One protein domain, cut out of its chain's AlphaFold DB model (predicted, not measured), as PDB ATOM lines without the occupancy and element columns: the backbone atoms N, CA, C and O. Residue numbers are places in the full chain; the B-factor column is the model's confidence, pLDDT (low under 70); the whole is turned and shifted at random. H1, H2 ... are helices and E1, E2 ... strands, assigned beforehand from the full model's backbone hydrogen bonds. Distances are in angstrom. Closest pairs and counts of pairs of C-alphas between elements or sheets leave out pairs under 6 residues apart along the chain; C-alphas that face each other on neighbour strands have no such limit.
ATOM      1  N   VAL A 113     -17.208 -42.031 -16.786       82.50
ATOM      2  CA  VAL A 113     -16.145 -42.812 -17.446       82.50
ATOM      3  C   VAL A 113     -14.785 -42.124 -17.301       82.50
ATOM      4  O   VAL A 113     -13.770 -42.775 -17.054       82.50
ATOM      5  N   LEU A 114     -14.768 -40.791 -17.386       84.50
ATOM      6  CA  LEU A 114     -13.561 -39.995 -17.150       84.50
ATOM      7  C   LEU A 114     -13.074 -40.130 -15.700       84.50
ATOM      8  O   LEU A 114     -11.884 -40.309 -15.450       84.50
ATOM      9  N   LEU A 115     -14.002 -40.113 -14.738       86.06
ATOM     10  CA  LEU A 115     -13.676 -40.289 -13.327       86.06
ATOM     11  C   LEU A 115     -13.186 -41.712 -13.004       86.06
ATOM     12  O   LEU A 115     -12.234 -41.858 -12.236       86.06
ATOM     13  N   THR A 116     -13.797 -42.757 -13.578       86.00
ATOM     14  CA  THR A 116     -13.316 -44.141 -13.401       86.00
ATOM     15  C   THR A 116     -11.898 -44.305 -13.921       86.00
ATOM     16  O   THR A 116     -11.057 -44.834 -13.202       86.00
ATOM     17  N   ALA A 117     -11.607 -43.786 -15.117       85.19
ATOM     18  CA  ALA A 117     -10.282 -43.893 -15.717       85.19
ATOM     19  C   ALA A 117      -9.212 -43.198 -14.856       85.19
ATOM     20  O   ALA A 117      -8.143 -43.760 -14.621       85.19
ATOM     21  N   ALA A 118      -9.520 -42.013 -14.316       86.62
ATOM     22  CA  ALA A 118      -8.618 -41.308 -13.408       86.62
ATOM     23  C   ALA A 118      -8.356 -42.113 -12.114       86.62
ATOM     24  O   ALA A 118      -7.213 -42.212 -11.662       86.62
ATOM     25  N   LEU A 119      -9.396 -42.723 -11.526       87.56
ATOM     26  CA  LEU A 119      -9.278 -43.546 -10.313       87.56
ATOM     27  C   LEU A 119      -8.467 -44.827 -10.544       87.56
ATOM     28  O   LEU A 119      -7.668 -45.202  -9.683       87.56
ATOM     29  N   GLU A 120      -8.626 -45.470 -11.699       87.31
ATOM     30  CA  GLU A 120      -7.835 -46.640 -12.095       87.31
ATOM     31  C   GLU A 120      -6.358 -46.282 -12.279       87.31
ATOM     32  O   GLU A 120      -5.486 -46.956 -11.729       87.31
ATOM     33  N   GLN A 121      -6.063 -45.185 -12.980       85.56
ATOM     34  CA  GLN A 121      -4.689 -44.711 -13.174       85.56
ATOM     35  C   GLN A 121      -4.002 -44.353 -11.848       85.56
ATOM     36  O   GLN A 121      -2.827 -44.686 -11.643       85.56
ATOM     37  N   TRP A 122      -4.730 -43.720 -10.925       88.50
ATOM     38  CA  TRP A 122      -4.240 -43.438  -9.576       88.50
ATOM     39  C   TRP A 122      -3.954 -44.728  -8.790       88.50
ATOM     40  O   TRP A 122      -2.868 -44.855  -8.218       88.50
ATOM     41  N   LEU A 123      -4.859 -45.717  -8.822       84.62
ATOM     42  CA  LEU A 123      -4.650 -47.014  -8.162       84.62
ATOM     43  C   LEU A 123      -3.424 -47.748  -8.708       84.62
ATOM     44  O   LEU A 123      -2.592 -48.205  -7.925       84.62
ATOM     45  N   VAL A 124      -3.281 -47.825 -10.036       83.19
ATOM     46  CA  VAL A 124      -2.114 -48.451 -10.677       83.19
ATOM     47  C   VAL A 124      -0.835 -47.769 -10.205       83.19
ATOM     48  O   VAL A 124       0.117 -48.441  -9.820       83.19
ATOM     49  N   THR A 125      -0.816 -46.434 -10.166       84.19
ATOM     50  CA  THR A 125       0.358 -45.670  -9.721       84.19
ATOM     51  C   THR A 125       0.699 -45.933  -8.256       84.19
ATOM     52  O   THR A 125       1.871 -46.126  -7.936       84.19
ATOM     53  N   LYS A 126      -0.304 -46.014  -7.377       82.75
ATOM     54  CA  LYS A 126      -0.104 -46.313  -5.952       82.75
ATOM     55  C   LYS A 126       0.346 -47.753  -5.688       82.75
ATOM     56  O   LYS A 126       1.056 -47.983  -4.714       82.75
ATOM     57  N   GLU A 136      -8.157 -56.866  -7.660       74.44
ATOM     58  CA  GLU A 136      -9.219 -56.113  -8.335       74.44
ATOM     59  C   GLU A 136      -9.935 -55.167  -7.366       74.44
ATOM     60  O   GLU A 136     -10.258 -55.534  -6.232       74.44
ATOM     61  N   TYR A 137     -10.255 -53.962  -7.836       79.69
ATOM     62  CA  TYR A 137     -11.005 -52.960  -7.083       79.69
ATOM     63  C   TYR A 137     -12.280 -52.555  -7.831       79.69
ATOM     64  O   TYR A 137     -12.374 -52.645  -9.052       79.69
ATOM     65  N   GLU A 138     -13.287 -52.126  -7.079       85.06
ATOM     66  CA  GLU A 138     -14.557 -51.598  -7.569       85.06
ATOM     67  C   GLU A 138     -14.809 -50.213  -6.960       85.06
ATOM     68  O   GLU A 138     -14.644 -50.005  -5.752       85.06
ATOM     69  N   PHE A 139     -15.240 -49.266  -7.792       86.12
ATOM     70  CA  PHE A 139     -15.556 -47.898  -7.386       86.12
ATOM     71  C   PHE A 139     -17.065 -47.717  -7.212       86.12
ATOM     72  O   PHE A 139     -17.850 -48.009  -8.114       86.12
ATOM     73  N   ALA A 140     -17.492 -47.179  -6.071       83.94
ATOM     74  CA  ALA A 140     -18.901 -46.924  -5.778       83.94
ATOM     75  C   ALA A 140     -19.412 -45.646  -6.475       83.94
ATOM     76  O   ALA A 140     -19.746 -44.660  -5.818       83.94
ATOM     77  N   LEU A 141     -19.454 -45.660  -7.809       82.50
ATOM     78  CA  LEU A 141     -19.916 -44.538  -8.639       82.50
ATOM     79  C   LEU A 141     -21.377 -44.678  -9.099       82.50
ATOM     80  O   LEU A 141     -21.961 -43.718  -9.589       82.50
ATOM     81  N   ASN A 142     -21.997 -45.839  -8.864       76.50
ATOM     82  CA  ASN A 142     -23.382 -46.150  -9.249       76.50
ATOM     83  C   ASN A 142     -24.455 -45.574  -8.297       76.50
ATOM     84  O   ASN A 142     -25.614 -45.997  -8.334       76.50
ATOM     85  N   ASP A 143     -24.102 -44.634  -7.416       76.25
ATOM     86  CA  ASP A 143     -25.073 -43.985  -6.532       76.25
ATOM     87  C   ASP A 143     -25.875 -42.930  -7.311       76.25
ATOM     88  O   ASP A 143     -25.325 -41.945  -7.799       76.25
ATOM     89  N   LYS A 144     -27.202 -43.098  -7.384       74.12
ATOM     90  CA  LYS A 144     -28.118 -42.163  -8.067       74.12
ATOM     91  C   LYS A 144     -28.084 -40.742  -7.489       74.12
ATOM     92  O   LYS A 144     -28.551 -39.812  -8.138       74.12
ATOM     93  N   ARG A 145     -27.569 -40.569  -6.268       76.19
ATOM     94  CA  ARG A 145     -27.418 -39.269  -5.589       76.19
ATOM     95  C   ARG A 145     -26.084 -38.588  -5.905       76.19
ATOM     96  O   ARG A 145     -25.886 -37.433  -5.529       76.19
ATOM     97  N   LEU A 146     -25.159 -39.293  -6.555       81.56
ATOM     98  CA  LEU A 146     -23.845 -38.779  -6.913       81.56
ATOM     99  C   LEU A 146     -23.914 -38.078  -8.276       81.56
ATOM    100  O   LEU A 146     -23.688 -38.676  -9.324       81.56
ATOM    101  N   SER A 147     -24.217 -36.781  -8.261       80.06
ATOM    102  CA  SER A 147     -24.143 -35.935  -9.459       80.06
ATOM    103  C   SER A 147     -22.684 -35.562  -9.749       80.06
ATOM    104  O   SER A 147     -22.093 -34.743  -9.036       80.06
ATOM    105  N   ILE A 148     -22.099 -36.189 -10.774       83.19
ATOM    106  CA  ILE A 148     -20.719 -35.946 -11.222       83.19
ATOM    107  C   ILE A 148     -20.748 -34.879 -12.325       83.19
ATOM    108  O   ILE A 148     -21.390 -35.104 -13.354       83.19
ATOM    109  N   PRO A 149     -20.100 -33.719 -12.130       82.56
ATOM    110  CA  PRO A 149     -20.044 -32.685 -13.154       82.56
ATOM    111  C   PRO A 149     -19.097 -33.082 -14.289       82.56
ATOM    112  O   PRO A 149     -18.158 -33.851 -14.081       82.56
ATOM    113  N   ALA A 150     -19.298 -32.499 -15.473       82.81
ATOM    114  CA  ALA A 150     -18.284 -32.530 -16.520       82.81
ATOM    115  C   ALA A 150     -17.034 -31.798 -16.012       82.81
ATOM    116  O   ALA A 150     -17.092 -30.607 -15.709       82.81
ATOM    117  N   CYS A 151     -15.936 -32.536 -15.869       80.56
ATOM    118  CA  CYS A 151     -14.664 -32.027 -15.386       80.56
ATOM    119  C   CYS A 151     -13.581 -32.370 -16.410       80.56
ATOM    120  O   CYS A 151     -13.518 -33.537 -16.803       80.56
ATOM    121  N   PRO A 152     -12.744 -31.407 -16.833       77.00
ATOM    122  CA  PRO A 152     -11.625 -31.704 -17.720       77.00
ATOM    123  C   PRO A 152     -10.580 -32.579 -17.016       77.00
ATOM    124  O   PRO A 152     -10.145 -33.562 -17.597       77.00
ATOM    125  N   ASP A 153     -10.276 -32.283 -15.743       81.44
ATOM    126  CA  ASP A 153      -9.260 -32.991 -14.957       81.44
ATOM    127  C   ASP A 153      -9.719 -33.243 -13.512       81.44
ATOM    128  O   ASP A 153      -9.936 -32.312 -12.724       81.44
ATOM    129  N   PHE A 154      -9.822 -34.520 -13.137       84.94
ATOM    130  CA  PHE A 154     -10.067 -34.933 -11.757       84.94
ATOM    131  C   PHE A 154      -8.747 -35.109 -11.005       84.94
ATOM    132  O   PHE A 154      -7.913 -35.933 -11.367       84.94
ATOM    133  N   VAL A 155      -8.588 -34.380  -9.901       85.44
ATOM    134  CA  VAL A 155      -7.458 -34.546  -8.983       85.44
ATOM    135  C   VAL A 155      -7.864 -35.508  -7.872       85.44
ATOM    136  O   VAL A 155      -8.786 -35.223  -7.099       85.44
ATOM    137  N   ILE A 156      -7.183 -36.647  -7.793       85.62
ATOM    138  CA  ILE A 156      -7.450 -37.725  -6.833       85.62
ATOM    139  C   ILE A 156      -6.375 -37.699  -5.754       85.62
ATOM    140  O   ILE A 156      -5.195 -37.619  -6.076       85.62
ATOM    141  N   ASP A 157      -6.795 -37.757  -4.489       82.56
ATOM    142  CA  ASP A 157      -5.915 -37.648  -3.320       82.56
ATOM    143  C   ASP A 157      -4.940 -36.453  -3.400       82.56
ATOM    144  O   ASP A 157      -3.725 -36.625  -3.402       82.56
ATOM    145  N   PRO A 158      -5.448 -35.205  -3.463       78.69
ATOM    146  CA  PRO A 158      -4.613 -34.016  -3.658       78.69
ATOM    147  C   PRO A 158      -3.584 -33.765  -2.542       78.69
ATOM    148  O   PRO A 158      -2.731 -32.899  -2.697       78.69
ATOM    149  N   GLN A 159      -3.703 -34.456  -1.405       78.81
ATOM    150  CA  GLN A 159      -2.808 -34.332  -0.253       78.81
ATOM    151  C   GLN A 159      -1.868 -35.540  -0.109       78.81
ATOM    152  O   GLN A 159      -1.108 -35.584   0.854       78.81
ATOM    153  N   ASP A 160      -1.937 -36.501  -1.037       80.75
ATOM    154  CA  ASP A 160      -1.158 -37.744  -1.068       80.75
ATOM    155  C   ASP A 160      -1.156 -38.533   0.256       80.75
ATOM    156  O   ASP A 160      -0.155 -39.117   0.663       80.75
ATOM    157  N   GLN A 161      -2.284 -38.533   0.969       76.38
ATOM    158  CA  GLN A 161      -2.360 -39.101   2.322       76.38
ATOM    159  C   GLN A 161      -2.594 -40.614   2.325       76.38
ATOM    160  O   GLN A 161      -2.497 -41.253   3.378       76.38
ATOM    161  N   ILE A 162      -2.927 -41.206   1.177       77.81
ATOM    162  CA  ILE A 162      -3.259 -42.624   1.076       77.81
ATOM    163  C   ILE A 162      -2.020 -43.425   0.664       77.81
ATOM    164  O   ILE A 162      -1.504 -43.308  -0.453       77.81
ATOM    165  N   ASN A 163      -1.585 -44.301   1.571       75.38
ATOM    166  CA  ASN A 163      -0.482 -45.234   1.357       75.38
ATOM    167  C   ASN A 163      -0.984 -46.591   0.848       75.38
ATOM    168  O   ASN A 163      -2.054 -47.055   1.252       75.38
ATOM    169  N   ALA A 164      -0.169 -47.281   0.045       65.38
ATOM    170  CA  ALA A 164      -0.500 -48.601  -0.501       65.38
ATOM    171  C   ALA A 164      -0.843 -49.640   0.589       65.38
ATOM    172  O   ALA A 164      -1.767 -50.432   0.433       65.38
ATOM    173  N   SER A 165      -0.187 -49.568   1.753       63.22
ATOM    174  CA  SER A 165      -0.439 -50.448   2.907       63.22
ATOM    175  C   SER A 165      -1.826 -50.283   3.549       63.22
ATOM    176  O   SER A 165      -2.260 -51.157   4.299       63.22
ATOM    177  N   THR A 166      -2.546 -49.193   3.255       63.12
ATOM    178  CA  THR A 166      -3.888 -48.911   3.800       63.12
ATOM    179  C   THR A 166      -5.038 -49.394   2.903       63.12
ATOM    180  O   THR A 166      -6.196 -49.377   3.324       63.12
ATOM    181  N   LEU A 167      -4.742 -49.903   1.698       63.03
ATOM    182  CA  LEU A 167      -5.716 -50.374   0.700       63.03
ATOM    183  C   LEU A 167      -6.220 -51.806   0.977       63.03
ATOM    184  O   LEU A 167      -6.169 -52.671   0.112       63.03
ATOM    185  N   THR A 168      -6.696 -52.102   2.191       61.62
ATOM    186  CA  THR A 168      -6.929 -53.508   2.591       61.62
ATOM    187  C   THR A 168      -8.356 -54.027   2.442       61.62
ATOM    188  O   THR A 168      -8.520 -55.237   2.418       61.62
ATOM    189  N   THR A 169      -9.404 -53.189   2.382       67.12
ATOM    190  CA  THR A 169     -10.797 -53.682   2.220       67.12
ATOM    191  C   THR A 169     -11.765 -52.667   1.604       67.12
ATOM    192  O   THR A 169     -12.461 -52.970   0.633       67.12
ATOM    193  N   THR A 170     -11.874 -51.467   2.172       77.19
ATOM    194  CA  THR A 170     -12.724 -50.376   1.672       77.19
ATOM    195  C   THR A 170     -12.135 -49.045   2.109       77.19
ATOM    196  O   THR A 170     -11.859 -48.862   3.292       77.19
ATOM    197  N   LEU A 171     -11.971 -48.113   1.176       83.06
ATOM    198  CA  LEU A 171     -11.352 -46.816   1.427       83.06
ATOM    199  C   LEU A 171     -12.158 -45.686   0.785       83.06
ATOM    200  O   LEU A 171     -12.655 -45.827  -0.326       83.06
ATOM    201  N   ALA A 172     -12.272 -44.554   1.475       84.75
ATOM    202  CA  ALA A 172     -12.887 -43.344   0.939       84.75
ATOM    203  C   ALA A 172     -11.804 -42.412   0.379       84.75
ATOM    204  O   ALA A 172     -11.087 -41.770   1.143       84.75
ATOM    205  N   VAL A 173     -11.702 -42.320  -0.945       86.94
ATOM    206  CA  VAL A 173     -10.686 -41.516  -1.636       86.94
ATOM    207  C   VAL A 173     -11.258 -40.134  -1.962       86.94
ATOM    208  O   VAL A 173     -12.315 -40.054  -2.596       86.94
ATOM    209  N   PRO A 174     -10.624 -39.030  -1.528       87.81
ATOM    210  CA  PRO A 174     -11.066 -37.690  -1.889       87.81
ATOM    211  C   PRO A 174     -10.739 -37.387  -3.357       87.81
ATOM    212  O   PRO A 174      -9.611 -37.558  -3.808       87.81
ATOM    213  N   VAL A 175     -11.736 -36.896  -4.087       88.75
ATOM    214  CA  VAL A 175     -11.647 -36.476  -5.486       88.75
ATOM    215  C   VAL A 175     -12.108 -35.030  -5.587       88.75
ATOM    216  O   VAL A 175     -13.154 -34.665  -5.039       88.75
ATOM    217  N   ARG A 176     -11.344 -34.208  -6.309       88.38
ATOM    218  CA  ARG A 176     -11.642 -32.796  -6.550       88.38
ATOM    219  C   ARG A 176     -11.641 -32.490  -8.045       88.38
ATOM    220  O   ARG A 176     -10.736 -32.894  -8.762       88.38
ATOM    221  N   CYS A 177     -12.624 -31.714  -8.481       87.44
ATOM    222  CA  CYS A 177     -12.623 -31.032  -9.766       87.44
ATOM    223  C   CYS A 177     -12.328 -29.540  -9.546       87.44
ATOM    224  O   CYS A 177     -12.824 -28.931  -8.590       87.44
ATOM    225  N   VAL A 178     -11.489 -28.951 -10.400       79.00
ATOM    226  CA  VAL A 178     -11.101 -27.535 -10.292       79.00
ATOM    227  C   VAL A 178     -12.203 -26.619 -10.835       79.00
ATOM    228  O   VAL A 178     -12.501 -25.591 -10.224       79.00
ATOM    229  N   GLN A 179     -12.835 -27.010 -11.943       79.62
ATOM    230  CA  GLN A 179     -13.917 -26.279 -12.603       79.62
ATOM    231  C   GLN A 179     -14.946 -27.285 -13.151       79.62
ATOM    232  O   GLN A 179     -14.631 -27.985 -14.110       79.62
ATOM    233  N   PRO A 180     -16.150 -27.394 -12.557       75.75
ATOM    234  CA  PRO A 180     -16.660 -26.636 -11.408       75.75
ATOM    235  C   PRO A 180     -15.978 -27.033 -10.088       75.75
ATOM    236  O   PRO A 180     -15.466 -28.142  -9.963       75.75
ATOM    237  N   LYS A 181     -15.999 -26.140  -9.083       81.12
ATOM    238  CA  LYS A 181     -15.483 -26.388  -7.720       81.12
ATOM    239  C   LYS A 181     -16.278 -27.504  -7.028       81.12
ATOM    240  O   LYS A 181     -17.167 -27.244  -6.220       81.12
ATOM    241  N   TRP A 182     -15.962 -28.748  -7.357       87.06
ATOM    242  CA  TRP A 182     -16.654 -29.937  -6.878       87.06
ATOM    243  C   TRP A 182     -15.679 -30.838  -6.133       87.06
ATOM    244  O   TRP A 182     -14.539 -31.025  -6.554       87.06
ATOM    245  N   GLN A 183     -16.125 -31.398  -5.014       86.38
ATOM    246  CA  GLN A 183     -15.339 -32.336  -4.222       86.38
ATOM    247  C   GLN A 183     -16.239 -33.422  -3.643       86.38
ATOM    248  O   GLN A 183     -17.316 -33.132  -3.112       86.38
ATOM    249  N   ARG A 184     -15.791 -34.674  -3.705       87.44
ATOM    250  CA  ARG A 184     -16.460 -35.810  -3.061       87.44
ATOM    251  C   ARG A 184     -15.459 -36.862  -2.627       87.44
ATOM    252  O   ARG A 184     -14.345 -36.925  -3.123       87.44
ATOM    253  N   ARG A 185     -15.882 -37.706  -1.686       87.06
ATOM    254  CA  ARG A 185     -15.157 -38.917  -1.311       87.06
ATOM    255  C   ARG A 185     -15.802 -40.105  -2.008       87.06
ATOM    256  O   ARG A 185     -16.970 -40.391  -1.753       87.06
ATOM    257  N   VAL A 186     -15.051 -40.761  -2.881       88.19
ATOM    258  CA  VAL A 186     -15.486 -41.956  -3.606       88.19
ATOM    259  C   VAL A 186     -15.038 -43.180  -2.823       88.19
ATOM    260  O   VAL A 186     -13.881 -43.280  -2.427       88.19
ATOM    261  N   LEU A 187     -15.959 -44.109  -2.572       86.06
ATOM    262  CA  LEU A 187     -15.611 -45.369  -1.924       86.06
ATOM    263  C   LEU A 187     -14.996 -46.324  -2.950       86.06
ATOM    264  O   LEU A 187     -15.635 -46.666  -3.943       86.06
ATOM    265  N   VAL A 188     -13.782 -46.777  -2.667       85.00
ATOM    266  CA  VAL A 188     -13.056 -47.819  -3.389       85.00
ATOM    267  C   VAL A 188     -13.115 -49.088  -2.553       85.00
ATOM    268  O   VAL A 188     -12.801 -49.067  -1.362       85.00
ATOM    269  N   ARG A 189     -13.553 -50.192  -3.146       83.44
ATOM    270  CA  ARG A 189     -13.691 -51.487  -2.473       83.44
ATOM    271  C   ARG A 189     -12.827 -52.505  -3.179       83.44
ATOM    272  O   ARG A 189     -12.866 -52.591  -4.397       83.44
ATOM    273  N   GLN A 190     -12.083 -53.300  -2.428       81.25
ATOM    274  CA  GLN A 190     -11.396 -54.439  -3.016       81.25
ATOM    275  C   GLN A 190     -12.426 -55.532  -3.327       81.25
ATOM    276  O   GLN A 190     -13.223 -55.913  -2.459       81.25
ATOM    277  N   LYS A 191     -12.421 -56.052  -4.556       76.75
ATOM    278  CA  LYS A 191     -13.201 -57.235  -4.908       76.75
ATOM    279  C   LYS A 191     -12.532 -58.449  -4.275       76.75
ATOM    280  O   LYS A 191     -11.461 -58.885  -4.682       76.75
ATOM    281  N   PHE A 192     -13.171 -58.992  -3.247       66.25
ATOM    282  CA  PHE A 192     -12.772 -60.272  -2.676       66.25
ATOM    283  C   PHE A 192     -13.550 -61.391  -3.336       66.25
ATOM    284  O   PHE A 192     -14.785 -61.405  -3.294       66.25
ATOM    285  N   ASP A 193     -12.824 -62.380  -3.839       62.53
ATOM    286  CA  ASP A 193     -13.423 -63.594  -4.357       62.53
ATOM    287  C   ASP A 193     -13.979 -64.429  -3.189       62.53
ATOM    288  O   ASP A 193     -13.268 -65.151  -2.480       62.53
ATOM    289  N   LYS A 194     -15.279 -64.275  -2.901       58.28
ATOM    290  CA  LYS A 194     -15.948 -64.942  -1.765       58.28
ATOM    291  C   LYS A 194     -15.861 -66.472  -1.859       58.28
ATOM    292  O   LYS A 194     -15.883 -67.137  -0.823       58.28
TER     293      LYS A 194
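This is residues 113 to 126 and 136 to 194 of the 397 residues of the protein "Flagella basal body P-ring formation protein FlgA" of Gammaproteobacteria bacterium (UniProt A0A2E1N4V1). A four-stranded antiparallel sheet, curled like part of a barrel but left open, has a single helix, H1, packed on one of its faces. Two long strands, E3 and E4, form a hairpin in the middle of the sheet, with short strands E1 and E2 at its edges, and long loops join E1 to E2 and E2 to E3. The printed part has 73 residues, with one named helix and four named strands that follow along the chain as H1, E1, E2, E3, E4, and the sheet's order is E1 E4 E3 E2. The class is mixed, helices and strands. The whole is compact, with a radius of gyration of the C-alphas of 12.2 A and spans of 38 by 27 by 16 A.

H1 is residues 113 to 126, beginning at C-alpha 113 (-16.145, -42.812, -17.446) and measuring 20.0 A from first to last C-alpha. After the cut come E1, residues 137 to 139, 6.8 A, and E2, residues 154 to 156, 6.2 A. E3 is residues 170 to 177, 22.5 A, beginning at C-alpha 170 (-12.724, -50.376, 1.672). E4 is residues 182 to 190, 25.4 A, ending at C-alpha 190 (-11.396, -54.439, -3.016).

H1 is on the sheet, with 32 pairs of C-alphas within 10 A, giving two layers, a helix on one face of a sheet. Its closest C-alphas to E2 are those of Leu 115 and Phe 154, 6.6 A apart; to E1, those of Thr 116 and Phe 139, 7.4 A apart. H1 and E3 are near each other, with 5 pairs within 10 A. In H1 every O i to N i+4 pair is within hydrogen-bond range. E1 and E4 are antiparallel at 148 degrees, with N 138 and O 189 at 2.8 A. E4 and E3, a hairpin, stand at 153 degrees, with N 173 and O 186 at 2.8 A. E3 and E2, also a hairpin, stand at 142 degrees, with N 155 and O 176 at 2.8 A. E2, E3 and E4 form a meander, each strand the antiparallel neighbour of the one before; with E1 beside E4 the four make a Greek key, the first strand being the antiparallel neighbour of the fourth. The edge strands E1 and E2 are apart. The sheet is only just strongly twisted, its C-alphas lying up to 4.2 A off its best plane.

The two C-alphas farthest apart are those of Gln 179 and Lys 194, 40.2 A. Residues 127 to 135 are not printed, and C-alphas 126 and 136 are 13.6 A apart across the cut. The links E1 to E2, 14 residues, and E2 to E3, 13 residues, are long; E3 to E4 is tight. Mean pLDDT of the printed part is 80.3, and residues 164 to 169 and 192 to 194 are under 70.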